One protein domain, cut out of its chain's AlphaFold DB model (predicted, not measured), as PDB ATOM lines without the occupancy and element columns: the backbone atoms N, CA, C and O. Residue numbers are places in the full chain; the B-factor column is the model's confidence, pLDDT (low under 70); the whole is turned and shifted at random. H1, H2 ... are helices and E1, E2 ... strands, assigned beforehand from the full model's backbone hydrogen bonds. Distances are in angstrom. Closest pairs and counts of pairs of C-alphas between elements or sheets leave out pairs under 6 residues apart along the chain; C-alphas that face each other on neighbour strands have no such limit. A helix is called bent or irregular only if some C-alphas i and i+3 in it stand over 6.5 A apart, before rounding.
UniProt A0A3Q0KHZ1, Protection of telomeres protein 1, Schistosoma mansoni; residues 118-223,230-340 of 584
ATOM      1  N   LYS A 118     161.003 191.239 225.646       89.49
ATOM      2  CA  LYS A 118     160.339 189.993 226.017       89.49
ATOM      3  C   LYS A 118     160.707 189.571 227.431       89.49
ATOM      4  O   LYS A 118     161.873 189.593 227.814       89.49
ATOM      5  N   ARG A 119     159.694 189.101 228.160       91.26
ATOM      6  CA  ARG A 119     159.866 188.333 229.394       91.26
ATOM      7  C   ARG A 119     160.585 187.020 229.105       91.26
ATOM      8  O   ARG A 119     160.319 186.395 228.075       91.26
ATOM      9  N   LEU A 120     161.419 186.573 230.036       92.63
ATOM     10  CA  LEU A 120     162.187 185.337 229.897       92.63
ATOM     11  C   LEU A 120     161.278 184.107 229.743       92.63
ATOM     12  O   LEU A 120     161.522 183.255 228.895       92.63
ATOM     13  N   ASP A 121     160.172 184.041 230.485       87.04
ATOM     14  CA  ASP A 121     159.207 182.933 230.419       87.04
ATOM     15  C   ASP A 121     158.340 182.925 229.140       87.04
ATOM     16  O   ASP A 121     157.678 181.932 228.820       87.04
ATOM     17  N   LEU A 122     158.370 184.012 228.363       87.88
ATOM     18  CA  LEU A 122     157.634 184.159 227.105       87.88
ATOM     19  C   LEU A 122     158.492 183.929 225.854       87.88
ATOM     20  O   LEU A 122     157.964 184.032 224.741       87.88
ATOM     21  N   LEU A 123     159.774 183.598 226.017       89.15
ATOM     22  CA  LEU A 123     160.678 183.311 224.907       89.15
ATOM     23  C   LEU A 123     160.243 182.073 224.116       89.15
ATOM     24  O   LEU A 123     159.739 181.095 224.672       89.15
ATOM     25  N   ASN A 124     160.461 182.124 222.804       85.19
ATOM     26  CA  ASN A 124     160.270 181.006 221.888       85.19
ATOM     27  C   ASN A 124     161.599 180.664 221.205       85.19
ATOM     28  O   ASN A 124     162.501 181.489 221.126       85.19
ATOM     29  N   GLY A 125     161.734 179.439 220.700       85.60
ATOM     30  CA  GLY A 125     162.910 179.063 219.913       85.60
ATOM     31  C   GLY A 125     162.923 179.717 218.528       85.60
ATOM     32  O   GLY A 125     161.868 179.973 217.953       85.60
ATOM     33  N   GLU A 126     164.127 179.894 217.985       86.41
ATOM     34  CA  GLU A 126     164.410 180.439 216.650       86.41
ATOM     35  C   GLU A 126     163.987 181.904 216.469       86.41
ATOM     36  O   GLU A 126     163.403 182.282 215.452       86.41
ATOM     37  N   GLU A 127     164.296 182.751 217.454       88.04
ATOM     38  CA  GLU A 127     163.997 184.182 217.391       88.04
ATOM     39  C   GLU A 127     165.144 185.080 217.859       88.04
ATOM     40  O   GLU A 127     166.112 184.634 218.482       88.04
ATOM     41  N   TYR A 128     165.014 186.370 217.543       88.52
ATOM     42  CA  TYR A 128     165.837 187.437 218.095       88.52
ATOM     43  C   TYR A 128     164.960 188.389 218.900       88.52
ATOM     44  O   TYR A 128     163.897 188.799 218.431       88.52
ATOM     45  N   CYS A 129     165.400 188.748 220.101       90.19
ATOM     46  CA  CYS A 129     164.645 189.640 220.975       90.19
ATOM     47  C   CYS A 129     165.544 190.430 221.924       90.19
ATOM     48  O   CYS A 129     166.663 190.018 222.234       90.19
ATOM     49  N   THR A 130     165.026 191.540 222.431       91.79
ATOM     50  CA  THR A 130     165.573 192.237 223.591       91.79
ATOM     51  C   THR A 130     164.983 191.649 224.868       91.79
ATOM     52  O   THR A 130     163.788 191.367 224.939       91.79
ATOM     53  N   ILE A 131     165.826 191.469 225.878       95.10
ATOM     54  CA  ILE A 131     165.443 190.976 227.206       95.10
ATOM     55  C   ILE A 131     166.040 191.869 228.287       95.10
ATOM     56  O   ILE A 131     167.030 192.569 228.061       95.10
ATOM     57  N   GLU A 132     165.449 191.813 229.470       95.80
ATOM     58  CA  GLU A 132     165.941 192.472 230.674       95.80
ATOM     59  C   GLU A 132     166.035 191.473 231.814       95.80
ATOM     60  O   GLU A 132     165.317 190.476 231.833       95.80
ATOM     61  N   GLY A 133     166.910 191.754 232.770       96.99
ATOM     62  CA  GLY A 133     166.988 190.964 233.983       96.99
ATOM     63  C   GLY A 133     168.012 191.495 234.967       96.99
ATOM     64  O   GLY A 133     168.812 192.383 234.664       96.99
ATOM     65  N   GLN A 134     167.975 190.913 236.153       97.68
ATOM     66  CA  GLN A 134     168.989 191.070 237.175       97.68
ATOM     67  C   GLN A 134     169.982 189.914 237.092       97.68
ATOM     68  O   GLN A 134     169.583 188.756 236.954       97.68
ATOM     69  N   ILE A 135     171.272 190.218 237.189       97.75
ATOM     70  CA  ILE A 135     172.341 189.223 237.161       97.75
ATOM     71  C   ILE A 135     172.367 188.472 238.490       97.75
ATOM     72  O   ILE A 135     172.499 189.071 239.550       97.75
ATOM     73  N   ILE A 136     172.278 187.149 238.430       95.93
ATOM     74  CA  ILE A 136     172.394 186.248 239.580       95.93
ATOM     75  C   ILE A 136     173.838 185.787 239.733       95.93
ATOM     76  O   ILE A 136     174.372 185.715 240.839       95.93
ATOM     77  N   SER A 137     174.463 185.404 238.620       94.53
ATOM     78  CA  SER A 137     175.803 184.825 238.617       94.53
ATOM     79  C   SER A 137     176.535 185.086 237.309       94.53
ATOM     80  O   SER A 137     175.923 185.168 236.242       94.53
ATOM     81  N   ILE A 138     177.856 185.197 237.411       93.75
ATOM     82  CA  ILE A 138     178.779 185.440 236.306       93.75
ATOM     83  C   ILE A 138     179.792 184.304 236.305       93.75
ATOM     84  O   ILE A 138     180.519 184.129 237.278       93.75
ATOM     85  N   TYR A 139     179.857 183.554 235.209       90.93
ATOM     86  CA  TYR A 139     180.872 182.528 234.990       90.93
ATOM     87  C   TYR A 139     181.833 183.029 233.921       90.93
ATOM     88  O   TYR A 139     181.464 183.177 232.748       90.93
ATOM     89  N   ASN A 140     183.058 183.328 234.343       83.61
ATOM     90  CA  ASN A 140     184.062 183.897 233.466       83.61
ATOM     91  C   ASN A 140     184.869 182.782 232.791       83.61
ATOM     92  O   ASN A 140     185.633 182.080 233.443       83.61
ATOM     93  N   SER A 141     184.689 182.625 231.478       72.29
ATOM     94  CA  SER A 141     185.492 181.721 230.643       72.29
ATOM     95  C   SER A 141     186.314 182.489 229.604       72.29
ATOM     96  O   SER A 141     186.685 181.925 228.578       72.29
ATOM     97  N   VAL A 142     186.574 183.788 229.822       58.58
ATOM     98  CA  VAL A 142     187.242 184.648 228.827       58.58
ATOM     99  C   VAL A 142     188.636 184.135 228.485       58.58
ATOM    100  O   VAL A 142     189.014 184.161 227.317       58.58
ATOM    101  N   GLU A 143     189.362 183.589 229.461       62.52
ATOM    102  CA  GLU A 143     190.702 183.031 229.240       62.52
ATOM    103  C   GLU A 143     190.701 181.758 228.381       62.52
ATOM    104  O   GLU A 143     191.706 181.452 227.743       62.52
ATOM    105  N   ILE A 144     189.579 181.030 228.343       63.19
ATOM    106  CA  ILE A 144     189.468 179.738 227.655       63.19
ATOM    107  C   ILE A 144     188.830 179.926 226.273       63.19
ATOM    108  O   ILE A 144     189.405 179.532 225.261       63.19
ATOM    109  N   ASP A 145     187.668 180.584 226.230       69.45
ATOM    110  CA  ASP A 145     186.771 180.590 225.067       69.45
ATOM    111  C   ASP A 145     186.380 182.005 224.600       69.45
ATOM    112  O   ASP A 145     185.510 182.146 223.738       69.45
ATOM    113  N   ASN A 146     186.965 183.065 225.177       79.49
ATOM    114  CA  ASN A 146     186.547 184.457 224.952       79.49
ATOM    115  C   ASN A 146     185.025 184.653 225.134       79.49
ATOM    116  O   ASN A 146     184.338 185.304 224.340       79.49
ATOM    117  N   ARG A 147     184.489 184.006 226.175       87.27
ATOM    118  CA  ARG A 147     183.060 183.934 226.474       87.27
ATOM    119  C   ARG A 147     182.803 184.208 227.950       87.27
ATOM    120  O   ARG A 147     183.507 183.693 228.816       87.27
ATOM    121  N   ILE A 148     181.722 184.924 228.233       91.35
ATOM    122  CA  ILE A 148     181.108 185.006 229.563       91.35
ATOM    123  C   ILE A 148     179.750 184.312 229.525       91.35
ATOM    124  O   ILE A 148     179.021 184.410 228.536       91.35
ATOM    125  N   VAL A 149     179.395 183.616 230.604       92.87
ATOM    126  CA  VAL A 149     178.027 183.133 230.802       92.87
ATOM    127  C   VAL A 149     177.411 183.872 231.975       92.87
ATOM    128  O   VAL A 149     177.884 183.768 233.107       92.87
ATOM    129  N   LEU A 150     176.350 184.622 231.690       95.61
ATOM    130  CA  LEU A 150     175.525 185.245 232.713       95.61
ATOM    131  C   LEU A 150     174.337 184.352 233.014       95.61
ATOM    132  O   LEU A 150     173.701 183.841 232.095       95.61
ATOM    133  N   TYR A 151     174.000 184.239 234.287       96.08
ATOM    134  CA  TYR A 151     172.685 183.785 234.708       96.08
ATOM    135  C   TYR A 151     171.899 184.994 235.174       96.08
ATOM    136  O   TYR A 151     172.360 185.729 236.048       96.08
ATOM    137  N   ILE A 152     170.731 185.208 234.575       97.23
ATOM    138  CA  ILE A 152     169.841 186.316 234.919       97.23
ATOM    139  C   ILE A 152     168.449 185.807 235.274       97.23
ATOM    140  O   ILE A 152     168.079 184.690 234.924       97.23
ATOM    141  N   TRP A 153     167.653 186.651 235.911       95.96
ATOM    142  CA  TRP A 153     166.211 186.459 236.044       95.96
ATOM    143  C   TRP A 153     165.488 187.791 235.881       95.96
ATOM    144  O   TRP A 153     166.091 188.852 236.034       95.96
ATOM    145  N   ASP A 154     164.195 187.750 235.582       95.28
ATOM    146  CA  ASP A 154     163.371 188.948 235.409       95.28
ATOM    147  C   ASP A 154     162.154 188.972 236.351       95.28
ATOM    148  O   ASP A 154     161.273 189.814 236.203       95.28
ATOM    149  N   GLY A 155     162.070 188.045 237.306       92.47
ATOM    150  CA  GLY A 155     160.916 187.851 238.181       92.47
ATOM    151  C   GLY A 155     160.327 186.440 238.064       92.47
ATOM    152  O   GLY A 155     160.995 185.529 237.573       92.47
ATOM    153  N   PRO A 156     159.085 186.234 238.525       88.43
ATOM    154  CA  PRO A 156     158.466 184.917 238.559       88.43
ATOM    155  C   PRO A 156     158.071 184.454 237.150       88.43
ATOM    156  O   PRO A 156     157.661 185.258 236.304       88.43
ATOM    157  N   GLN A 157     158.162 183.144 236.914       80.20
ATOM    158  CA  GLN A 157     157.652 182.513 235.694       80.20
ATOM    159  C   GLN A 157     156.129 182.348 235.785       80.20
ATOM    160  O   GLN A 157     155.599 181.999 236.838       80.20
ATOM    161  N   SER A 158     155.409 182.574 234.687       71.22
ATOM    162  CA  SER A 158     153.965 182.349 234.636       71.22
ATOM    163  C   SER A 158     153.619 180.857 234.748       71.22
ATOM    164  O   SER A 158     154.128 180.018 234.002       71.22
ATOM    165  N   ASN A 159     152.682 180.522 235.644       58.92
ATOM    166  CA  ASN A 159     152.245 179.138 235.908       58.92
ATOM    167  C   ASN A 159     151.651 178.425 234.678       58.92
ATOM    168  O   ASN A 159     151.533 177.204 234.660       58.92
ATOM    169  N   ASN A 160     151.296 179.172 233.628       53.20
ATOM    170  CA  ASN A 160     150.545 178.662 232.482       53.20
ATOM    171  C   ASN A 160     151.402 178.019 231.378       53.20
ATOM    172  O   ASN A 160     150.836 177.455 230.441       53.20
ATOM    173  N   LYS A 161     152.739 178.067 231.452       54.17
ATOM    174  CA  LYS A 161     153.611 177.353 230.503       54.17
ATOM    175  C   LYS A 161     154.336 176.193 231.187       54.17
ATOM    176  O   LYS A 161     155.222 176.395 232.024       54.17
ATOM    177  N   GLN A 162     153.968 174.973 230.778       53.03
ATOM    178  CA  GLN A 162     154.716 173.743 231.053       53.03
ATOM    179  C   GLN A 162     156.208 173.963 230.745       53.03
ATOM    180  O   GLN A 162     156.566 174.271 229.612       53.03
ATOM    181  N   SER A 163     157.029 173.870 231.797       62.82
ATOM    182  CA  SER A 163     158.493 173.718 231.819       62.82
ATOM    183  C   SER A 163     159.269 174.200 230.580       62.82
ATOM    184  O   SER A 163     159.871 173.388 229.879       62.82
ATOM    185  N   THR A 164     159.327 175.511 230.311       75.54
ATOM    186  CA  THR A 164     160.413 176.045 229.472       75.54
ATOM    187  C   THR A 164     161.734 175.716 230.166       75.54
ATOM    188  O   THR A 164     161.978 176.192 231.276       75.54
ATOM    189  N   VAL A 165     162.551 174.871 229.539       82.16
ATOM    190  CA  VAL A 165     163.881 174.498 230.032       82.16
ATOM    191  C   VAL A 165     164.906 175.370 229.326       82.16
ATOM    192  O   VAL A 165     164.934 175.417 228.095       82.16
ATOM    193  N   PHE A 166     165.752 176.056 230.087       88.37
ATOM    194  CA  PHE A 166     166.873 176.809 229.535       88.37
ATOM    195  C   PHE A 166     168.156 175.992 229.650       88.37
ATOM    196  O   PHE A 166     168.491 175.488 230.717       88.37
ATOM    197  N   ILE A 167     168.872 175.853 228.538       87.19
ATOM    198  CA  ILE A 167     170.099 175.063 228.470       87.19
ATOM    199  C   ILE A 167     171.291 175.976 228.752       87.19
ATOM    200  O   ILE A 167     171.619 176.858 227.951       87.19
ATOM    201  N   GLY A 168     171.931 175.739 229.894       84.22
ATOM    202  CA  GLY A 168     173.168 176.394 230.303       84.22
ATOM    203  C   GLY A 168     174.419 175.636 229.882       84.22
ATOM    204  O   GLY A 168     174.426 174.876 228.910       84.22
ATOM    205  N   LEU A 169     175.501 175.866 230.623       81.52
ATOM    206  CA  LEU A 169     176.706 175.059 230.486       81.52
ATOM    207  C   LEU A 169     176.501 173.670 231.101       81.52
ATOM    208  O   LEU A 169     175.735 173.540 232.054       81.52
ATOM    209  N   PRO A 170     177.188 172.634 230.584       82.05
ATOM    210  CA  PRO A 170     177.230 171.336 231.248       82.05
ATOM    211  C   PRO A 170     177.732 171.476 232.690       82.05
ATOM    212  O   PRO A 170     178.643 172.271 232.933       82.05
ATOM    213  N   GLN A 171     177.196 170.669 233.612       77.51
ATOM    214  CA  GLN A 171     177.556 170.711 235.036       77.51
ATOM    215  C   GLN A 171     179.074 170.644 235.251       77.51
ATOM    216  O   GLN A 171     179.625 171.457 235.983       77.51
ATOM    217  N   ASP A 172     179.763 169.741 234.547       78.16
ATOM    218  CA  ASP A 172     181.218 169.577 234.650       78.16
ATOM    219  C   ASP A 172     181.980 170.853 234.269       78.16
ATOM    220  O   ASP A 172     182.998 171.185 234.871       78.16
ATOM    221  N   HIS A 173     181.475 171.595 233.280       81.76
ATOM    222  CA  HIS A 173     182.075 172.859 232.866       81.76
ATOM    223  C   HIS A 173     181.761 173.963 233.888       81.76
ATOM    224  O   HIS A 173     182.638 174.754 234.211       81.76
ATOM    225  N   LEU A 174     180.551 173.997 234.457       81.64
ATOM    226  CA  LEU A 174     180.247 174.921 235.557       81.64
ATOM    227  C   LEU A 174     181.180 174.685 236.747       81.64
ATOM    228  O   LEU A 174     181.769 175.644 237.233       81.64
ATOM    229  N   LEU A 175     181.392 173.425 237.143       79.10
ATOM    230  CA  LEU A 175     182.302 173.047 238.229       79.10
ATOM    231  C   LEU A 175     183.740 173.534 237.988       79.10
ATOM    232  O   LEU A 175     184.389 174.005 238.916       79.10
ATOM    233  N   GLN A 176     184.226 173.473 236.747       81.01
ATOM    234  CA  GLN A 176     185.551 173.996 236.384       81.01
ATOM    235  C   GLN A 176     185.643 175.523 236.475       81.01
ATOM    236  O   GLN A 176     186.717 176.056 236.747       81.01
ATOM    237  N   LEU A 177     184.535 176.228 236.239       83.52
ATOM    238  CA  LEU A 177     184.478 177.688 236.272       83.52
ATOM    239  C   LEU A 177     184.151 178.248 237.662       83.52
ATOM    240  O   LEU A 177     184.330 179.447 237.860       83.52
ATOM    241  N   LEU A 178     183.710 177.417 238.616       81.35
ATOM    242  CA  LEU A 178     183.342 177.846 239.973       81.35
ATOM    243  C   LEU A 178     184.420 178.668 240.708       81.35
ATOM    244  O   LEU A 178     184.066 179.643 241.366       81.35
ATOM    245  N   PRO A 179     185.729 178.361 240.606       77.57
ATOM    246  CA  PRO A 179     186.756 179.188 241.248       77.57
ATOM    247  C   PRO A 179     186.821 180.627 240.710       77.57
ATOM    248  O   PRO A 179     187.322 181.521 241.388       77.57
ATOM    249  N   TYR A 180     186.316 180.852 239.495       80.53
ATOM    250  CA  TYR A 180     186.335 182.137 238.792       80.53
ATOM    251  C   TYR A 180     184.944 182.763 238.669       80.53
ATOM    252  O   TYR A 180     184.781 183.788 237.998       80.53
ATOM    253  N   SER A 181     183.926 182.140 239.263       87.59
ATOM    254  CA  SER A 181     182.564 182.636 239.203       87.59
ATOM    255  C   SER A 181     182.273 183.621 240.327       87.59
ATOM    256  O   SER A 181     182.875 183.619 241.400       87.59
ATOM    257  N   GLN A 182     181.316 184.499 240.059       91.16
ATOM    258  CA  GLN A 182     180.777 185.434 241.033       91.16
ATOM    259  C   GLN A 182     179.284 185.177 241.164       91.16
ATOM    260  O   GLN A 182     178.591 185.028 240.156       91.16
ATOM    261  N   HIS A 183     178.782 185.161 242.393       92.29
ATOM    262  CA  HIS A 183     177.377 184.900 242.692       92.29
ATOM    263  C   HIS A 183     176.838 185.967 243.636       92.29
ATOM    264  O   HIS A 183     177.559 186.443 244.509       92.29
ATOM    265  N   ASP A 184     175.564 186.312 243.482       92.70
ATOM    266  CA  ASP A 184     174.805 186.981 244.530       92.70
ATOM    267  C   ASP A 184     174.125 185.891 245.373       92.70
ATOM    268  O   ASP A 184     173.213 185.239 244.856       92.70
ATOM    269  N   PRO A 185     174.544 185.647 246.632       91.46
ATOM    270  CA  PRO A 185     174.033 184.521 247.419       91.46
ATOM    271  C   PRO A 185     172.516 184.572 247.625       91.46
ATOM    272  O   PRO A 185     171.834 183.553 247.547       91.46
ATOM    273  N   HIS A 186     171.971 185.776 247.818       89.93
ATOM    274  CA  HIS A 186     170.536 185.970 247.992       89.93
ATOM    275  C   HIS A 186     169.795 185.632 246.692       89.93
ATOM    276  O   HIS A 186     168.855 184.842 246.715       89.93
ATOM    277  N   LEU A 187     170.233 186.158 245.544       92.30
ATOM    278  CA  LEU A 187     169.574 185.845 244.272       92.30
ATOM    279  C   LEU A 187     169.744 184.379 243.872       92.30
ATOM    280  O   LEU A 187     168.809 183.792 243.332       92.30
ATOM    281  N   ALA A 188     170.903 183.776 244.139       92.09
ATOM    282  CA  ALA A 188     171.149 182.369 243.853       92.09
ATOM    283  C   ALA A 188     170.173 181.468 244.619       92.09
ATOM    284  O   ALA A 188     169.533 180.605 244.017       92.09
ATOM    285  N   ALA A 189     169.993 181.729 245.915       87.70
ATOM    286  CA  ALA A 189     169.060 180.988 246.752       87.70
ATOM    287  C   ALA A 189     167.592 181.247 246.357       87.70
ATOM    288  O   ALA A 189     166.830 180.302 246.158       87.70
ATOM    289  N   LEU A 190     167.217 182.516 246.140       87.98
ATOM    290  CA  LEU A 190     165.873 182.936 245.719       87.98
ATOM    291  C   LEU A 190     165.433 182.269 244.404       87.98
ATOM    292  O   LEU A 190     164.296 181.809 244.258       87.98
ATOM    293  N   THR A 191     166.339 182.236 243.426       89.65
ATOM    294  CA  THR A 191     166.055 181.717 242.084       89.65
ATOM    295  C   THR A 191     166.260 180.211 241.965       89.65
ATOM    296  O   THR A 191     165.779 179.629 240.999       89.65
ATOM    297  N   GLY A 192     166.915 179.563 242.935       85.22
ATOM    298  CA  GLY A 192     167.298 178.152 242.843       85.22
ATOM    299  C   GLY A 192     168.407 177.898 241.815       85.22
ATOM    300  O   GLY A 192     168.462 176.813 241.236       85.22
ATOM    301  N   HIS A 193     169.253 178.903 241.563       87.80
ATOM    302  CA  HIS A 193     170.248 178.899 240.494       87.80
ATOM    303  C   HIS A 193     171.191 177.696 240.585       87.80
ATOM    304  O   HIS A 193     171.984 177.597 241.518       87.80
ATOM    305  N   ASN A 194     171.152 176.832 239.565       74.84
ATOM    306  CA  ASN A 194     172.028 175.662 239.437       74.84
ATOM    307  C   ASN A 194     171.893 174.638 240.582       74.84
ATOM    308  O   ASN A 194     172.776 173.809 240.791       74.84
ATOM    309  N   LEU A 195     170.766 174.658 241.297       64.95
ATOM    310  CA  LEU A 195     170.470 173.743 242.404       64.95
ATOM    311  C   LEU A 195     169.574 172.561 241.967       64.95
ATOM    312  O   LEU A 195     168.946 171.884 242.785       64.95
ATOM    313  N   GLN A 196     169.478 172.310 240.653       54.28
ATOM    314  CA  GLN A 196     168.553 171.325 240.072       54.28
ATOM    315  C   GLN A 196     168.845 169.873 240.483       54.28
ATOM    316  O   GLN A 196     167.902 169.082 240.541       54.28
ATOM    317  N   GLN A 197     170.090 169.524 240.837       49.03
ATOM    318  CA  GLN A 197     170.439 168.167 241.301       49.03
ATOM    319  C   GLN A 197     169.616 167.724 242.522       49.03
ATOM    320  O   GLN A 197     169.369 166.535 242.720       49.03
ATOM    321  N   TRP A 198     169.131 168.669 243.323       38.40
ATOM    322  CA  TRP A 198     168.325 168.369 244.497       38.40
ATOM    323  C   TRP A 198     166.914 167.869 244.177       38.40
ATOM    324  O   TRP A 198     166.431 166.972 244.861       38.40
ATOM    325  N   ASN A 199     166.258 168.387 243.127       40.85
ATOM    326  CA  ASN A 199     164.903 167.938 242.778       40.85
ATOM    327  C   ASN A 199     164.895 166.440 242.423       40.85
ATOM    328  O   ASN A 199     163.947 165.735 242.756       40.85
ATOM    329  N   GLU A 200     165.965 165.932 241.803       39.65
ATOM    330  CA  GLU A 200     166.096 164.505 241.487       39.65
ATOM    331  C   GLU A 200     166.409 163.642 242.720       39.65
ATOM    332  O   GLU A 200     165.920 162.516 242.826       39.65
ATOM    333  N   ASN A 201     167.208 164.159 243.660       34.82
ATOM    334  CA  ASN A 201     167.609 163.427 244.866       34.82
ATOM    335  C   ASN A 201     166.505 163.378 245.925       34.82
ATOM    336  O   ASN A 201     166.366 162.361 246.601       34.82
ATOM    337  N   ILE A 202     165.685 164.426 246.030       42.09
ATOM    338  CA  ILE A 202     164.487 164.408 246.869       42.09
ATOM    339  C   ILE A 202     163.548 163.298 246.419       42.09
ATOM    340  O   ILE A 202     163.229 162.419 247.213       42.09
ATOM    341  N   VAL A 203     163.193 163.260 245.131       39.45
ATOM    342  CA  VAL A 203     162.251 162.260 244.609       39.45
ATOM    343  C   VAL A 203     162.747 160.838 244.893       39.45
ATOM    344  O   VAL A 203     161.960 159.998 245.312       39.45
ATOM    345  N   LYS A 204     164.056 160.587 244.773       37.23
ATOM    346  CA  LYS A 204     164.650 159.272 245.067       37.23
ATOM    347  C   LYS A 204     164.709 158.930 246.558       37.23
ATOM    348  O   LYS A 204     164.494 157.777 246.910       37.23
ATOM    349  N   ASN A 205     165.008 159.891 247.433       36.82
ATOM    350  CA  ASN A 205     165.161 159.621 248.866       36.82
ATOM    351  C   ASN A 205     163.815 159.517 249.604       36.82
ATOM    352  O   ASN A 205     163.746 158.847 250.635       36.82
ATOM    353  N   TYR A 206     162.737 160.119 249.088       39.05
ATOM    354  CA  TYR A 206     161.402 159.951 249.673       39.05
ATOM    355  C   TYR A 206     160.822 158.545 249.455       39.05
ATOM    356  O   TYR A 206     160.132 158.052 250.344       39.05
ATOM    357  N   GLU A 207     161.165 157.856 248.359       37.50
ATOM    358  CA  GLU A 207     160.744 156.462 248.104       37.50
ATOM    359  C   GLU A 207     161.335 155.452 249.111       37.50
ATOM    360  O   GLU A 207     160.818 154.348 249.266       37.50
ATOM    361  N   THR A 208     162.404 155.812 249.830       37.75
ATOM    362  CA  THR A 208     163.030 154.949 250.849       37.75
ATOM    363  C   THR A 208     162.389 155.017 252.239       37.75
ATOM    364  O   THR A 208     162.737 154.202 253.096       37.75
ATOM    365  N   TYR A 209     161.456 155.939 252.487       37.15
ATOM    366  CA  TYR A 209     160.699 155.974 253.742       37.15
ATOM    367  C   TYR A 209     159.462 155.079 253.600       37.15
ATOM    368  O   TYR A 209     158.659 155.270 252.694       37.15
ATOM    369  N   ALA A 210     159.349 154.061 254.460       37.31
ATOM    370  CA  ALA A 210     158.372 152.977 254.342       37.31
ATOM    371  C   ALA A 210     156.934 153.466 254.047       37.31
ATOM    372  O   ALA A 210     156.395 154.302 254.772       37.31
ATOM    373  N   GLU A 211     156.321 152.882 253.009       36.41
ATOM    374  CA  GLU A 211     154.998 153.209 252.434       36.41
ATOM    375  C   GLU A 211     153.828 153.235 253.438       36.41
ATOM    376  O   GLU A 211     152.776 153.791 253.137       36.41
ATOM    377  N   GLU A 212     153.961 152.667 254.639       44.42
ATOM    378  CA  GLU A 212     152.806 152.421 255.516       44.42
ATOM    379  C   GLU A 212     152.322 153.649 256.318       44.42
ATOM    380  O   GLU A 212     151.165 153.665 256.748       44.42
ATOM    381  N   ASP A 213     153.140 154.701 256.464       42.30
ATOM    382  CA  ASP A 213     152.774 155.934 257.195       42.30
ATOM    383  C   ASP A 213     152.612 157.179 256.301       42.30
ATOM    384  O   ASP A 213     152.125 158.217 256.764       42.30
ATOM    385  N   LEU A 214     152.985 157.097 255.020       37.14
ATOM    386  CA  LEU A 214     153.021 158.259 254.132       37.14
ATOM    387  C   LEU A 214     151.618 158.632 253.624       37.14
ATOM    388  O   LEU A 214     151.201 159.778 253.769       37.14
ATOM    389  N   ASP A 215     150.825 157.671 253.147       36.77
ATOM    390  CA  ASP A 215     149.531 157.964 252.509       36.77
ATOM    391  C   ASP A 215     148.507 158.619 253.454       36.77
ATOM    392  O   ASP A 215     147.731 159.480 253.045       36.77
ATOM    393  N   LYS A 216     148.537 158.303 254.755       39.13
ATOM    394  CA  LYS A 216     147.574 158.861 255.727       39.13
ATOM    395  C   LYS A 216     147.923 160.259 256.230       39.13
ATOM    396  O   LYS A 216     147.021 160.979 256.651       39.13
ATOM    397  N   VAL A 217     149.201 160.639 256.222       35.79
ATOM    398  CA  VAL A 217     149.644 162.000 256.580       35.79
ATOM    399  C   VAL A 217     149.601 162.910 255.349       35.79
ATOM    400  O   VAL A 217     149.294 164.098 255.465       35.79
ATOM    401  N   LEU A 218     149.832 162.338 254.164       35.41
ATOM    402  CA  LEU A 218     149.783 163.050 252.899       35.41
ATOM    403  C   LEU A 218     148.339 163.378 252.461       35.41
ATOM    404  O   LEU A 218     148.068 164.508 252.064       35.41
ATOM    405  N   GLU A 219     147.364 162.470 252.589       33.31
ATOM    406  CA  GLU A 219     146.013 162.720 252.046       33.31
ATOM    407  C   GLU A 219     145.216 163.831 252.762       33.31
ATOM    408  O   GLU A 219     144.358 164.456 252.136       33.31
ATOM    409  N   SER A 220     145.485 164.132 254.041       32.80
ATOM    410  CA  SER A 220     144.712 165.148 254.780       32.80
ATOM    411  C   SER A 220     145.310 166.560 254.758       32.80
ATOM    412  O   SER A 220     144.565 167.518 254.950       32.80
ATOM    413  N   ASN A 221     146.615 166.708 254.491       31.03
ATOM    414  CA  ASN A 221     147.301 168.011 254.468       31.03
ATOM    415  C   ASN A 221     147.809 168.423 253.075       31.03
ATOM    416  O   ASN A 221     148.091 169.598 252.859       31.03
ATOM    417  N   PHE A 222     147.845 167.510 252.095       35.43
ATOM    418  CA  PHE A 222     148.245 167.805 250.712       35.43
ATOM    419  C   PHE A 222     147.027 168.060 249.822       35.43
ATOM    420  O   PHE A 222     146.937 167.611 248.678       35.43
ATOM    421  N   SER A 223     146.080 168.841 250.347       29.13
ATOM    422  CA  SER A 223     145.026 169.453 249.547       29.13
ATOM    423  C   SER A 223     145.651 170.475 248.590       29.13
ATOM    424  O   SER A 223     145.712 171.674 248.845       29.13
ATOM    425  N   PHE A 230     160.770 172.887 243.203       58.19
ATOM    426  CA  PHE A 230     161.401 174.199 243.309       58.19
ATOM    427  C   PHE A 230     162.076 174.502 241.971       58.19
ATOM    428  O   PHE A 230     163.102 173.917 241.618       58.19
ATOM    429  N   ARG A 231     161.405 175.318 241.157       72.39
ATOM    430  CA  ARG A 231     161.763 175.530 239.755       72.39
ATOM    431  C   ARG A 231     162.841 176.600 239.691       72.39
ATOM    432  O   ARG A 231     162.631 177.691 240.232       72.39
ATOM    433  N   ASP A 232     163.954 176.269 239.041       83.57
ATOM    434  CA  ASP A 232     165.056 177.196 238.782       83.57
ATOM    435  C   ASP A 232     164.549 178.345 237.891       83.57
ATOM    436  O   ASP A 232     164.018 178.127 236.796       83.57
ATOM    437  N   TRP A 233     164.642 179.569 238.405       89.15
ATOM    438  CA  TRP A 233     164.263 180.801 237.711       89.15
ATOM    439  C   TRP A 233     165.438 181.457 236.987       89.15
ATOM    440  O   TRP A 233     165.237 182.445 236.279       89.15
ATOM    441  N   SER A 234     166.649 180.926 237.148       91.84
ATOM    442  CA  SER A 234     167.837 181.439 236.487       91.84
ATOM    443  C   SER A 234     167.858 181.053 235.005       91.84
ATOM    444  O   SER A 234     167.560 179.924 234.611       91.84
ATOM    445  N   VAL A 235     168.207 182.019 234.161       93.78
ATOM    446  CA  VAL A 235     168.298 181.854 232.711       93.78
ATOM    447  C   VAL A 235     169.736 182.103 232.260       93.78
ATOM    448  O   VAL A 235     170.220 183.232 232.375       93.78
ATOM    449  N   PRO A 236     170.430 181.074 231.739       94.54
ATOM    450  CA  PRO A 236     171.777 181.200 231.209       94.54
ATOM    451  C   PRO A 236     171.798 181.906 229.854       94.54
ATOM    452  O   PRO A 236     171.026 181.586 228.947       94.54
ATOM    453  N   ILE A 237     172.757 182.812 229.686       95.39
ATOM    454  CA  ILE A 237     173.005 183.552 228.450       95.39
ATOM    455  C   ILE A 237     174.499 183.526 228.168       95.39
ATOM    456  O   ILE A 237     175.307 184.024 228.950       95.39
ATOM    457  N   SER A 238     174.870 182.955 227.025       93.79
ATOM    458  CA  SER A 238     176.258 182.959 226.557       93.79
ATOM    459  C   SER A 238     176.561 184.229 225.767       93.79
ATOM    460  O   SER A 238     175.900 184.502 224.764       93.79
ATOM    461  N   ILE A 239     177.579 184.971 226.187       93.23
ATOM    462  CA  ILE A 239     178.024 186.232 225.592       93.23
ATOM    463  C   ILE A 239     179.414 186.023 225.004       93.23
ATOM    464  O   ILE A 239     180.303 185.540 225.703       93.23
ATOM    465  N   TYR A 240     179.589 186.371 223.731       90.15
ATOM    466  CA  TYR A 240     180.797 186.064 222.964       90.15
ATOM    467  C   TYR A 240     181.549 187.320 222.520       90.15
ATOM    468  O   TYR A 240     180.959 188.390 222.337       90.15
ATOM    469  N   ASP A 241     182.840 187.127 222.262       86.74
ATOM    470  CA  ASP A 241     183.712 188.041 221.527       86.74
ATOM    471  C   ASP A 241     183.789 189.442 222.150       86.74
ATOM    472  O   ASP A 241     184.056 189.580 223.342       86.74
ATOM    473  N   GLU A 242     183.573 190.503 221.365       85.04
ATOM    474  CA  GLU A 242     183.700 191.881 221.831       85.04
ATOM    475  C   GLU A 242     182.785 192.191 223.021       85.04
ATOM    476  O   GLU A 242     183.164 192.961 223.900       85.04
ATOM    477  N   TYR A 243     181.613 191.556 223.105       86.82
ATOM    478  CA  TYR A 243     180.672 191.764 224.205       86.82
ATOM    479  C   TYR A 243     181.091 191.064 225.493       86.82
ATOM    480  O   TYR A 243     180.532 191.389 226.533       86.82
ATOM    481  N   ALA A 244     182.031 190.112 225.439       86.74
ATOM    482  CA  ALA A 244     182.566 189.421 226.613       86.74
ATOM    483  C   ALA A 244     183.727 190.184 227.279       86.74
ATOM    484  O   ALA A 244     184.091 189.869 228.409       86.74
ATOM    485  N   ILE A 245     184.282 191.200 226.608       85.07
ATOM    486  CA  ILE A 245     185.480 191.934 227.057       85.07
ATOM    487  C   ILE A 245     185.342 193.465 226.987       85.07
ATOM    488  O   ILE A 245     186.336 194.175 227.134       85.07
ATOM    489  N   SER A 246     184.142 193.996 226.741       82.36
ATOM    490  CA  SER A 246     183.885 195.444 226.649       82.36
ATOM    491  C   SER A 246     182.908 195.944 227.709       82.36
ATOM    492  O   SER A 246     182.174 195.176 228.321       82.36
ATOM    493  N   GLU A 247     182.865 197.254 227.940       82.82
ATOM    494  CA  GLU A 247     181.814 197.834 228.776       82.82
ATOM    495  C   GLU A 247     180.418 197.535 228.190       82.82
ATOM    496  O   GLU A 247     180.232 197.620 226.973       82.82
ATOM    497  N   PRO A 248     179.411 197.229 229.028       86.78
ATOM    498  CA  PRO A 248     179.474 197.211 230.491       86.78
ATOM    499  C   PRO A 248     179.963 195.880 231.097       86.78
ATOM    500  O   PRO A 248     180.123 195.809 232.312       86.78
ATOM    501  N   ILE A 249     180.188 194.815 230.307       88.97
ATOM    502  CA  ILE A 249     180.358 193.447 230.836       88.97
ATOM    503  C   ILE A 249     181.554 193.291 231.786       88.97
ATOM    504  O   ILE A 249     181.530 192.473 232.697       88.97
ATOM    505  N   VAL A 250     182.621 194.057 231.570       86.31
ATOM    506  CA  VAL A 250     183.851 193.930 232.365       86.31
ATOM    507  C   VAL A 250     183.692 194.440 233.798       86.31
ATOM    508  O   VAL A 250     184.455 194.034 234.670       86.31
ATOM    509  N   ASN A 251     182.693 195.293 234.046       90.04
ATOM    510  CA  ASN A 251     182.451 195.918 235.347       90.04
ATOM    511  C   ASN A 251     181.149 195.477 236.020       90.04
ATOM    512  O   ASN A 251     180.914 195.872 237.164       90.04
ATOM    513  N   ILE A 252     180.298 194.707 235.333       93.40
ATOM    514  CA  ILE A 252     179.070 194.201 235.951       93.40
ATOM    515  C   ILE A 252     179.391 193.271 237.115       93.40
ATOM    516  O   ILE A 252     180.368 192.521 237.107       93.40
ATOM    517  N   LYS A 253     178.504 193.289 238.099       93.19
ATOM    518  CA  LYS A 253     178.544 192.418 239.263       93.19
ATOM    519  C   LYS A 253     177.230 191.654 239.393       93.19
ATOM    520  O   LYS A 253     176.193 192.101 238.891       93.19
ATOM    521  N   PRO A 254     177.230 190.511 240.095       94.36
ATOM    522  CA  PRO A 254     175.985 189.926 240.564       94.36
ATOM    523  C   PRO A 254     175.133 190.966 241.313       94.36
ATOM    524  O   PRO A 254     175.648 191.766 242.094       94.36
ATOM    525  N   GLY A 255     173.832 190.975 241.032       95.20
ATOM    526  CA  GLY A 255     172.862 191.947 241.530       95.20
ATOM    527  C   GLY A 255     172.569 193.116 240.585       95.20
ATOM    528  O   GLY A 255     171.527 193.757 240.754       95.20
ATOM    529  N   ASP A 256     173.423 193.373 239.590       96.01
ATOM    530  CA  ASP A 256     173.222 194.450 238.616       96.01
ATOM    531  C   ASP A 256     172.078 194.151 237.639       96.01
ATOM    532  O   ASP A 256     171.782 193.001 237.305       96.01
ATOM    533  N   LEU A 257     171.438 195.215 237.162       97.12
ATOM    534  CA  LEU A 257     170.325 195.190 236.222       97.12
ATOM    535  C   LEU A 257     170.838 195.489 234.816       97.12
ATOM    536  O   LEU A 257     171.539 196.482 234.593       97.12
ATOM    537  N   ILE A 258     170.450 194.662 233.849       96.39
ATOM    538  CA  ILE A 258     170.885 194.794 232.460       96.39
ATOM    539  C   ILE A 258     169.731 194.628 231.475       96.39
ATOM    540  O   ILE A 258     168.748 193.932 231.728       96.39
ATOM    541  N   ARG A 259     169.905 195.238 230.303       94.52
ATOM    542  CA  ARG A 259     169.122 195.007 229.090       94.52
ATOM    543  C   ARG A 259     170.048 194.455 228.019       94.52
ATOM    544  O   ARG A 259     171.087 195.050 227.738       94.52
ATOM    545  N   ILE A 260     169.680 193.336 227.409       94.39
ATOM    546  CA  ILE A 260     170.453 192.720 226.330       94.39
ATOM    547  C   ILE A 260     169.631 192.778 225.054       94.39
ATOM    548  O   ILE A 260     168.532 192.235 224.985       94.39
ATOM    549  N   HIS A 261     170.182 193.439 224.046       90.16
ATOM    550  CA  HIS A 261     169.525 193.674 222.773       90.16
ATOM    551  C   HIS A 261     169.852 192.584 221.759       90.16
ATOM    552  O   HIS A 261     171.013 192.199 221.594       90.16
ATOM    553  N   ASN A 262     168.825 192.154 221.022       89.03
ATOM    554  CA  ASN A 262     168.946 191.218 219.904       89.03
ATOM    555  C   ASN A 262     169.684 189.914 220.299       89.03
ATOM    556  O   ASN A 262     170.600 189.441 219.613       89.03
ATOM    557  N   VAL A 263     169.257 189.335 221.423       92.86
ATOM    558  CA  VAL A 263     169.634 187.995 221.882       92.86
ATOM    559  C   VAL A 263     169.061 186.964 220.928       92.86
ATOM    560  O   VAL A 263     167.880 187.017 220.601       92.86
ATOM    561  N   HIS A 264     169.893 186.021 220.498       91.73
ATOM    562  CA  HIS A 264     169.461 184.879 219.707       91.73
ATOM    563  C   HIS A 264     168.965 183.766 220.628       91.73
ATOM    564  O   HIS A 264     169.747 183.217 221.408       91.73
ATOM    565  N   VAL A 265     167.693 183.404 220.499       93.25
ATOM    566  CA  VAL A 265     167.088 182.267 221.190       93.25
ATOM    567  C   VAL A 265     166.979 181.119 220.199       93.25
ATOM    568  O   VAL A 265     166.274 181.215 219.202       93.25
ATOM    569  N   SER A 266     167.680 180.019 220.465       90.93
ATOM    570  CA  SER A 266     167.668 178.825 219.605       90.93
ATOM    571  C   SER A 266     167.080 177.623 220.330       90.93
ATOM    572  O   SER A 266     167.268 177.483 221.538       90.93
ATOM    573  N   CYS A 267     166.384 176.755 219.596       87.18
ATOM    574  CA  CYS A 267     165.865 175.502 220.131       87.18
ATOM    575  C   CYS A 267     166.915 174.398 219.975       87.18
ATOM    576  O   CYS A 267     167.246 173.981 218.865       87.18
ATOM    577  N   SER A 268     167.412 173.877 221.091       76.38
ATOM    578  CA  SER A 268     168.235 172.672 221.108       76.38
ATOM    579  C   SER A 268     167.340 171.476 221.424       76.38
ATOM    580  O   SER A 268     166.903 171.285 222.558       76.38
ATOM    581  N   ARG A 269     167.081 170.651 220.406       67.44
ATOM    582  CA  ARG A 269     166.492 169.322 220.594       67.44
ATOM    583  C   ARG A 269     167.624 168.322 220.792       67.44
ATOM    584  O   ARG A 269     168.369 168.048 219.847       67.44
ATOM    585  N   GLN A 270     167.761 167.768 221.994       55.14
ATOM    586  CA  GLN A 270     168.554 166.550 222.141       55.14
ATOM    587  C   GLN A 270     167.837 165.413 221.402       55.14
ATOM    588  O   GLN A 270     166.612 165.331 221.403       55.14
ATOM    589  N   LYS A 271     168.603 164.542 220.732       47.50
ATOM    590  CA  LYS A 271     168.090 163.536 219.781       47.50
ATOM    591  C   LYS A 271     167.030 162.574 220.344       47.50
ATOM    592  O   LYS A 271     166.361 161.935 219.540       47.50
ATOM    593  N   ASN A 272     166.875 162.488 221.666       43.33
ATOM    594  CA  ASN A 272     166.005 161.521 222.338       43.33
ATOM    595  C   ASN A 272     164.962 162.141 223.278       43.33
ATOM    596  O   ASN A 272     164.270 161.377 223.943       43.33
ATOM    597  N   ASP A 273     164.824 163.468 223.337       50.50
ATOM    598  CA  ASP A 273     163.852 164.093 224.235       50.50
ATOM    599  C   ASP A 273     162.831 164.941 223.464       50.50
ATOM    600  O   ASP A 273     163.168 165.680 222.534       50.50
ATOM    601  N   HIS A 274     161.553 164.794 223.818       48.48
ATOM    602  CA  HIS A 274     160.462 165.569 223.219       48.48
ATOM    603  C   HIS A 274     160.453 167.023 223.720       48.48
ATOM    604  O   HIS A 274     159.754 167.863 223.146       48.48
ATOM    605  N   SER A 275     161.246 167.331 224.751       59.59
ATOM    606  CA  SER A 275     161.423 168.676 225.278       59.59
ATOM    607  C   SER A 275     162.437 169.476 224.432       59.59
ATOM    608  O   SER A 275     163.563 169.058 224.162       59.59
ATOM    609  N   CYS A 276     162.016 170.641 223.931       69.57
ATOM    610  CA  CYS A 276     162.924 171.612 223.317       69.57
ATOM    611  C   CYS A 276     163.489 172.497 224.427       69.57
ATOM    612  O   CYS A 276     162.737 173.264 225.030       69.57
ATOM    613  N   GLY A 277     164.796 172.418 224.675       85.67
ATOM    614  CA  GLY A 277     165.464 173.367 225.559       85.67
ATOM    615  C   GLY A 277     165.888 174.620 224.794       85.67
ATOM    616  O   GLY A 277     166.398 174.538 223.672       85.67
ATOM    617  N   LEU A 278     165.669 175.788 225.390       91.46
ATOM    618  CA  LEU A 278     166.048 177.071 224.808       91.46
ATOM    619  C   LEU A 278     167.481 177.424 225.193       91.46
ATOM    620  O   LEU A 278     167.854 177.359 226.360       91.46
ATOM    621  N   GLN A 279     168.273 177.845 224.213       92.89
ATOM    622  CA  GLN A 279     169.619 178.357 224.440       92.89
ATOM    623  C   GLN A 279     169.717 179.802 223.963       92.89
ATOM    624  O   GLN A 279     169.461 180.086 222.788       92.89
ATOM    625  N   LEU A 280     170.119 180.690 224.874       95.77
ATOM    626  CA  LEU A 280     170.262 182.120 224.628       95.77
ATOM    627  C   LEU A 280     171.727 182.462 224.352       95.77
ATOM    628  O   LEU A 280     172.628 182.093 225.112       95.77
ATOM    629  N   ARG A 281     171.972 183.179 223.251       93.27
ATOM    630  CA  ARG A 281     173.314 183.611 222.852       93.27
ATOM    631  C   ARG A 281     173.320 185.063 222.387       93.27
ATOM    632  O   ARG A 281     172.488 185.459 221.569       93.27
ATOM    633  N   LEU A 282     174.312 185.823 222.832       92.80
ATOM    634  CA  LEU A 282     174.685 187.102 222.239       92.80
ATOM    635  C   LEU A 282     175.946 186.895 221.396       92.80
ATOM    636  O   LEU A 282     177.055 186.834 221.920       92.80
ATOM    637  N   HIS A 283     175.750 186.719 220.088       88.44
ATOM    638  CA  HIS A 283     176.844 186.516 219.132       88.44
ATOM    639  C   HIS A 283     177.700 187.774 218.980       88.44
ATOM    640  O   HIS A 283     177.142 188.872 218.923       88.44
ATOM    641  N   GLY A 284     179.007 187.596 218.783       80.22
ATOM    642  CA  GLY A 284     179.901 188.662 218.339       80.22
ATOM    643  C   GLY A 284     179.750 189.031 216.859       80.22
ATOM    644  O   GLY A 284     178.756 188.706 216.192       80.22
ATOM    645  N   ASN A 285     180.781 189.682 216.317       73.84
ATOM    646  CA  ASN A 285     180.858 190.250 214.959       73.84
ATOM    647  C   ASN A 285     180.031 191.532 214.731       73.84
ATOM    648  O   ASN A 285     179.450 191.756 213.655       73.84
ATOM    649  N   GLY A 286     180.040 192.397 215.735       66.58
ATOM    650  CA  GLY A 286     179.620 193.787 215.722       66.58
ATOM    651  C   GLY A 286     178.164 194.019 216.115       66.58
ATOM    652  O   GLY A 286     177.335 193.107 216.172       66.58
ATOM    653  N   HIS A 287     177.832 195.304 216.240       66.73
ATOM    654  CA  HIS A 287     176.527 195.857 216.634       66.73
ATOM    655  C   HIS A 287     175.414 195.710 215.582       66.73
ATOM    656  O   HIS A 287     174.489 196.524 215.503       66.73
ATOM    657  N   LYS A 288     175.488 194.684 214.726       63.91
ATOM    658  CA  LYS A 288     174.432 194.407 213.744       63.91
ATOM    659  C   LYS A 288     173.111 194.202 214.479       63.91
ATOM    660  O   LYS A 288     173.071 193.523 215.501       63.91
ATOM    661  N   PHE A 289     172.044 194.774 213.927       69.27
ATOM    662  CA  PHE A 289     170.694 194.708 214.496       69.27
ATOM    663  C   PHE A 289     170.586 195.292 215.915       69.27
ATOM    664  O   PHE A 289     169.729 194.885 216.687       69.27
ATOM    665  N   GLY A 290     171.462 196.240 216.270       72.18
ATOM    666  CA  GLY A 290     171.441 196.874 217.589       72.18
ATOM    667  C   GLY A 290     171.918 195.962 218.718       72.18
ATOM    668  O   GLY A 290     171.670 196.276 219.877       72.18
ATOM    669  N   ARG A 291     172.600 194.845 218.406       83.60
ATOM    670  CA  ARG A 291     173.181 193.970 219.430       83.60
ATOM    671  C   ARG A 291     174.084 194.742 220.374       83.60
ATOM    672  O   ARG A 291     174.986 195.482 219.956       83.60
ATOM    673  N   GLY A 292     173.868 194.492 221.651       87.00
ATOM    674  CA  GLY A 292     174.626 195.110 222.713       87.00
ATOM    675  C   GLY A 292     173.995 194.856 224.063       87.00
ATOM    676  O   GLY A 292     172.911 194.284 224.180       87.00
ATOM    677  N   ILE A 293     174.713 195.304 225.079       91.56
ATOM    678  CA  ILE A 293     174.323 195.190 226.473       91.56
ATOM    679  C   ILE A 293     174.250 196.608 227.011       91.56
ATOM    680  O   ILE A 293     175.168 197.405 226.816       91.56
ATOM    681  N   LYS A 294     173.149 196.929 227.675       90.46
ATOM    682  CA  LYS A 294     172.942 198.196 228.356       90.46
ATOM    683  C   LYS A 294     172.829 197.930 229.850       90.46
ATOM    684  O   LYS A 294     171.999 197.137 230.283       90.46
ATOM    685  N   TYR A 295     173.648 198.624 230.625       93.70
ATOM    686  CA  TYR A 295     173.534 198.660 232.076       93.70
ATOM    687  C   TYR A 295     172.345 199.540 232.486       93.70
ATOM    688  O   TYR A 295     172.187 200.647 231.962       93.70
ATOM    689  N   LEU A 296     171.498 199.035 233.383       92.76
ATOM    690  CA  LEU A 296     170.295 199.721 233.867       92.76
ATOM    691  C   LEU A 296     170.440 200.230 235.306       92.76
ATOM    692  O   LEU A 296     169.756 201.177 235.672       92.76
ATOM    693  N   GLY A 297     171.315 199.636 236.116       91.51
ATOM    694  CA  GLY A 297     171.515 200.048 237.503       91.51
ATOM    695  C   GLY A 297     172.120 198.948 238.364       91.51
ATOM    696  O   GLY A 297     172.197 197.797 237.944       91.51
ATOM    697  N   ASN A 298     172.537 199.309 239.573       91.18
ATOM    698  CA  ASN A 298     173.104 198.359 240.528       91.18
ATOM    699  C   ASN A 298     172.010 197.720 241.396       91.18
ATOM    700  O   ASN A 298     170.851 198.145 241.396       91.18
ATOM    701  N   LYS A 299     172.406 196.743 242.217       87.19
ATOM    702  CA  LYS A 299     171.531 196.098 243.209       87.19
ATOM    703  C   LYS A 299     170.809 197.088 244.139       87.19
ATOM    704  O   LYS A 299     169.658 196.851 244.507       87.19
ATOM    705  N   CYS A 300     171.452 198.197 244.512       85.00
ATOM    706  CA  CYS A 300     170.858 199.207 245.395       85.00
ATOM    707  C   CYS A 300     169.660 199.913 244.749       85.00
ATOM    708  O   CYS A 300     168.734 200.275 245.466       85.00
ATOM    709  N   LEU A 301     169.628 200.053 243.418       88.89
ATOM    710  CA  LEU A 301     168.477 200.622 242.712       88.89
ATOM    711  C   LEU A 301     167.200 199.818 242.994       88.89
ATOM    712  O   LEU A 301     166.171 200.398 243.335       88.89
ATOM    713  N   LEU A 302     167.280 198.484 242.911       88.14
ATOM    714  CA  LEU A 302     166.154 197.607 243.234       88.14
ATOM    715  C   LEU A 302     165.791 197.695 244.719       88.14
ATOM    716  O   LEU A 302     164.615 197.800 245.040       88.14
ATOM    717  N   MET A 303     166.772 197.696 245.627       83.92
ATOM    718  CA  MET A 303     166.493 197.813 247.069       83.92
ATOM    719  C   MET A 303     165.779 199.124 247.413       83.92
ATOM    720  O   MET A 303     164.804 199.119 248.159       83.92
ATOM    721  N   ASN A 304     166.198 200.232 246.803       83.42
ATOM    722  CA  ASN A 304     165.547 201.523 246.993       83.42
ATOM    723  C   ASN A 304     164.120 201.533 246.426       83.42
ATOM    724  O   ASN A 304     163.233 202.138 247.025       83.42
ATOM    725  N   TYR A 305     163.893 200.832 245.307       87.96
ATOM    726  CA  TYR A 305     162.559 200.631 244.736       87.96
ATOM    727  C   TYR A 305     161.652 199.775 245.632       87.96
ATOM    728  O   TYR A 305     160.460 200.043 245.757       87.96
ATOM    729  N   LEU A 306     162.199 198.737 246.268       86.60
ATOM    730  CA  LEU A 306     161.445 197.872 247.179       86.60
ATOM    731  C   LEU A 306     161.007 198.614 248.445       86.60
ATOM    732  O   LEU A 306     159.888 198.391 248.903       86.60
ATOM    733  N   ASN A 307     161.860 199.497 248.964       83.17
ATOM    734  CA  ASN A 307     161.631 200.246 250.202       83.17
ATOM    735  C   ASN A 307     160.795 201.525 250.017       83.17
ATOM    736  O   ASN A 307     160.660 202.298 250.964       83.17
ATOM    737  N   ASP A 308     160.293 201.793 248.806       80.97
ATOM    738  CA  ASP A 308     159.611 203.044 248.434       80.97
ATOM    739  C   ASP A 308     160.413 204.313 248.821       80.97
ATOM    740  O   ASP A 308     159.877 205.412 248.993       80.97
ATOM    741  N   THR A 309     161.739 204.178 248.941       71.04
ATOM    742  CA  THR A 309     162.661 205.282 249.217       71.04
ATOM    743  C   THR A 309     162.840 206.109 247.948       71.04
ATOM    744  O   THR A 309     163.642 205.789 247.075       71.04
ATOM    745  N   LEU A 310     162.036 207.168 247.841       56.89
ATOM    746  CA  LEU A 310     162.017 208.117 246.727       56.89
ATOM    747  C   LEU A 310     163.406 208.730 246.474       56.89
ATOM    748  O   LEU A 310     163.954 209.436 247.325       56.89
ATOM    749  N   PHE A 311     163.932 208.546 245.261       61.97
ATOM    750  CA  PHE A 311     165.051 209.335 244.746       61.97
ATOM    751  C   PHE A 311     164.576 210.779 244.544       61.97
ATOM    752  O   PHE A 311     163.843 211.086 243.607       61.97
ATOM    753  N   THR A 312     164.933 211.673 245.467       47.00
ATOM    754  CA  THR A 312     164.320 213.010 245.558       47.00
ATOM    755  C   THR A 312     164.920 214.073 244.632       47.00
ATOM    756  O   THR A 312     164.416 215.194 244.624       47.00
ATOM    757  N   SER A 313     165.915 213.767 243.785       55.28
ATOM    758  CA  SER A 313     166.340 214.692 242.715       55.28
ATOM    759  C   SER A 313     167.336 214.097 241.713       55.28
ATOM    760  O   SER A 313     168.246 213.376 242.108       55.28
ATOM    761  N   GLY A 314     167.252 214.543 240.452       66.05
ATOM    762  CA  GLY A 314     168.365 214.526 239.493       66.05
ATOM    763  C   GLY A 314     168.508 213.251 238.656       66.05
ATOM    764  O   GLY A 314     167.553 212.809 238.019       66.05
ATOM    765  N   ASP A 315     169.732 212.716 238.620       65.96
ATOM    766  CA  ASP A 315     170.141 211.603 237.752       65.96
ATOM    767  C   ASP A 315     169.564 210.251 238.198       65.96
ATOM    768  O   ASP A 315     169.177 209.447 237.351       65.96
ATOM    769  N   ASP A 316     169.412 210.023 239.504       67.54
ATOM    770  CA  ASP A 316     168.920 208.742 240.028       67.54
ATOM    771  C   ASP A 316     167.454 208.469 239.654       67.54
ATOM    772  O   ASP A 316     167.084 207.333 239.358       67.54
ATOM    773  N   ALA A 317     166.624 209.516 239.591       70.75
ATOM    774  CA  ALA A 317     165.237 209.397 239.142       70.75
ATOM    775  C   ALA A 317     165.155 208.971 237.663       70.75
ATOM    776  O   ALA A 317     164.342 208.120 237.309       70.75
ATOM    777  N   ASN A 318     166.047 209.491 236.809       79.84
ATOM    778  CA  ASN A 318     166.122 209.083 235.401       79.84
ATOM    779  C   ASN A 318     166.583 207.627 235.248       79.84
ATOM    780  O   ASN A 318     166.117 206.927 234.349       79.84
ATOM    781  N   ILE A 319     167.507 207.173 236.100       84.23
ATOM    782  CA  ILE A 319     167.983 205.784 236.104       84.23
ATOM    783  C   ILE A 319     166.844 204.841 236.506       84.23
ATOM    784  O   ILE A 319     166.634 203.832 235.834       84.23
ATOM    785  N   LEU A 320     166.073 205.190 237.542       85.50
ATOM    786  CA  LEU A 320     164.905 204.417 237.968       85.50
ATOM    787  C   LEU A 320     163.859 204.305 236.850       85.50
ATOM    788  O   LEU A 320     163.427 203.197 236.527       85.50
ATOM    789  N   ASP A 321     163.496 205.430 236.229       84.05
ATOM    790  CA  ASP A 321     162.540 205.467 235.118       84.05
ATOM    791  C   ASP A 321     163.032 204.650 233.917       84.05
ATOM    792  O   ASP A 321     162.249 203.970 233.255       84.05
ATOM    793  N   GLU A 322     164.333 204.682 233.617       88.49
ATOM    794  CA  GLU A 322     164.908 203.892 232.528       88.49
ATOM    795  C   GLU A 322     164.930 202.391 232.843       88.49
ATOM    796  O   GLU A 322     164.648 201.586 231.948       88.49
ATOM    797  N   ALA A 323     165.251 202.019 234.085       88.85
ATOM    798  CA  ALA A 323     165.293 200.634 234.543       88.85
ATOM    799  C   ALA A 323     163.892 200.017 234.637       88.85
ATOM    800  O   ALA A 323     163.718 198.858 234.271       88.85
ATOM    801  N   ASN A 324     162.884 200.781 235.075       90.63
ATOM    802  CA  ASN A 324     161.506 200.298 235.168       90.63
ATOM    803  C   ASN A 324     160.628 200.665 233.965       90.63
ATOM    804  O   ASN A 324     159.431 200.385 233.986       90.63
ATOM    805  N   ARG A 325     161.192 201.233 232.886       86.58
ATOM    806  CA  ARG A 325     160.430 201.641 231.687       86.58
ATOM    807  C   ARG A 325     159.512 200.533 231.156       86.58
ATOM    808  O   ARG A 325     158.450 200.831 230.612       86.58
ATOM    809  N   TYR A 326     159.928 199.275 231.299       87.06
ATOM    810  CA  TYR A 326     159.200 198.095 230.825       87.06
ATOM    811  C   TYR A 326     158.732 197.164 231.956       87.06
ATOM    812  O   TYR A 326     158.362 196.022 231.697       87.06
ATOM    813  N   GLY A 327     158.715 197.650 233.203       90.34
ATOM    814  CA  GLY A 327     158.209 196.906 234.359       90.34
ATOM    815  C   GLY A 327     159.169 195.853 234.923       90.34
ATOM    816  O   GLY A 327     158.716 194.916 235.588       90.34
ATOM    817  N   LEU A 328     160.479 195.961 234.659       93.85
ATOM    818  CA  LEU A 328     161.483 195.049 235.218       93.85
ATOM    819  C   LEU A 328     161.454 195.055 236.752       93.85
ATOM    820  O   LEU A 328     161.341 193.991 237.358       93.85
ATOM    821  N   LEU A 329     161.523 196.233 237.383       94.37
ATOM    822  CA  LEU A 329     161.573 196.347 238.845       94.37
ATOM    823  C   LEU A 329     160.275 195.849 239.486       94.37
ATOM    824  O   LEU A 329     160.322 195.149 240.497       94.37
ATOM    825  N   ASP A 330     159.126 196.131 238.866       92.44
ATOM    826  CA  ASP A 330     157.831 195.597 239.303       92.44
ATOM    827  C   ASP A 330     157.805 194.073 239.288       92.44
ATOM    828  O   ASP A 330     157.310 193.429 240.217       92.44
ATOM    829  N   SER A 331     158.356 193.470 238.239       93.69
ATOM    830  CA  SER A 331     158.349 192.023 238.130       93.69
ATOM    831  C   SER A 331     159.349 191.350 239.066       93.69
ATOM    832  O   SER A 331     159.014 190.332 239.677       93.69
ATOM    833  N   LEU A 332     160.524 191.952 239.265       95.07
ATOM    834  CA  LEU A 332     161.480 191.520 240.286       95.07
ATOM    835  C   LEU A 332     160.865 191.620 241.692       95.07
ATOM    836  O   LEU A 332     160.938 190.654 242.450       95.07
ATOM    837  N   LYS A 333     160.165 192.722 242.016       93.70
ATOM    838  CA  LYS A 333     159.431 192.901 243.289       93.70
ATOM    839  C   LYS A 333     158.407 191.789 243.510       93.70
ATOM    840  O   LYS A 333     158.364 191.206 244.591       93.70
ATOM    841  N   ARG A 334     157.628 191.427 242.483       92.31
ATOM    842  CA  ARG A 334     156.711 190.273 242.565       92.31
ATOM    843  C   ARG A 334     157.449 188.966 242.844       92.31
ATOM    844  O   ARG A 334     156.984 188.192 243.668       92.31
ATOM    845  N   GLY A 335     158.581 188.728 242.186       90.66
ATOM    846  CA  GLY A 335     159.375 187.509 242.365       90.66
ATOM    847  C   GLY A 335     159.921 187.367 243.784       90.66
ATOM    848  O   GLY A 335     159.777 186.311 244.393       90.66
ATOM    849  N   ILE A 336     160.465 188.454 244.334       90.11
ATOM    850  CA  ILE A 336     160.959 188.512 245.718       90.11
ATOM    851  C   ILE A 336     159.821 188.248 246.709       90.11
ATOM    852  O   ILE A 336     159.975 187.450 247.629       90.11
ATOM    853  N   ASN A 337     158.656 188.861 246.492       89.67
ATOM    854  CA  ASN A 337     157.496 188.681 247.367       89.67
ATOM    855  C   ASN A 337     156.885 187.274 247.290       89.67
ATOM    856  O   ASN A 337     156.214 186.858 248.230       89.67
ATOM    857  N   LEU A 338     157.095 186.549 246.188       87.94
ATOM    858  CA  LEU A 338     156.618 185.173 246.024       87.94
ATOM    859  C   LEU A 338     157.508 184.142 246.724       87.94
ATOM    860  O   LEU A 338     157.010 183.092 247.116       87.94
ATOM    861  N   ARG A 339     158.809 184.417 246.875       84.25
ATOM    862  CA  ARG A 339     159.773 183.515 247.527       84.25
ATOM    863  C   ARG A 339     160.606 184.256 248.585       84.25
ATOM    864  O   ARG A 339     161.825 184.308 248.446       84.25
ATOM    865  N   PRO A 340     159.998 184.848 249.629       83.02
ATOM    866  CA  PRO A 340     160.760 185.543 250.661       83.02
ATOM    867  C   PRO A 340     161.682 184.578 251.433       83.02
ATOM    868  O   PRO A 340     161.389 183.381 251.492       83.02
TER     869      PRO A 340
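AT A GLANCE: This is residues 118 to 223 and 230 to 340 of the 584 residues of the protein "Protection of telomeres protein 1" of Schistosoma mansoni (UniProt A0A3Q0KHZ1). A closed barrel of five strands, E1, E2, E4, E6 and E5, makes the core, with E3 and E7 paired onto it and H2, H3, H8 and H9 packed on its outside. An arm sticks out: residues 200 to 205 of H4, residues 207 to 213, and residues 215 to 223, of which 215 to 221 belong to H5. The printed part has 217 residues with nine named helices and seven named strands, in the order E1 H1 E2 H2 E3 H3 H4 H5 E4 H6 E5 E6 E7 H7 H8 H9; the sheet is mixed, and so is the class, helices and strands. It is compact, with a radius of gyration of the C-alphas of 19.2 A and spans of 64 by 46 by 33 A.

IN THESE COORDINATES: E1, residues 127 to 141, begins at C-alpha 127 (163.997, 184.182, 217.391), measures 25.4 A and bends by 107 degrees at residue 134. H1 is residues 142 to 145, E2 147 to 153, 19.5 A. H2, residues 171 to 180, is irregular, with C-alphas 176 and 179 7.2 A apart. E3 is residues 181 to 183, H3 185 to 191, H4 197 to 206, H5 214 to 221, E4 235 to 240, H6 241 to 244. E5, residues 257 to 269, measures 30.5 A and bends by 78 degrees at residue 261. E6 is residues 276 to 282, 19.5 A, E7 292 to 297, H7 299 to 306, H8 315 to 323. H9, residues 328 to 338, ends at C-alpha 338 (156.618, 185.173, 246.024).

HOW THE PARTS SIT: Within hydrogen-bond range are N 134 and O 153 of antiparallel E1 and E2, 2.8 A, N 150 and O 237 of antiparallel E2 and E4, 3.0 A, N 282 and O 238 of parallel E4 and E6, 2.8 A, N 266 and O 279 of the hairpin E5 and E6, 2.9 A, and N 260 and O 131 of antiparallel E5 and E1, 2.8 A. E3 is antiparallel to E1, N 138 to O 182 2.8 A; E7 to E5, N 259 to O 294 2.8 A. Outside the barrel, H3 is over E1 at a height over the sheet of 9.0 A, and H8 over E7 at 8.9 A. H2, at 7.7 A, stands up from the sheet; H9, at 9.1 A, is only just over E1, with 3 C-alphas on it. H6 is over none; H7 is on the barrel, H1 only just, with 5 pairs of C-alphas within 10 A. H7 and H9 only just touch, with 3 pairs of C-alphas within 8 A, closest Leu 302 and Leu 329, 6.5 A. H4 and H5 are not on the barrel. Every O i to N i+4 pair is within hydrogen-bond range in H3, H7, H8 and H9; H2 has 4 of 6, H4 5 of 6, H5 2 of 4, and H1 and H6 are too short for such a pair.

THE WHOLE: The C-alphas of Glu 212 and Gly 314, the two farthest apart, are 66.0 A apart. Residues 224 to 229 are not printed, and C-alphas 223 and 230 are 18.2 A apart across the cut. The links E2 to H2 and H6 to E5 are long. The mean pLDDT of the printed part is 77.7; 58 residues are under 70, among them 195 to 223.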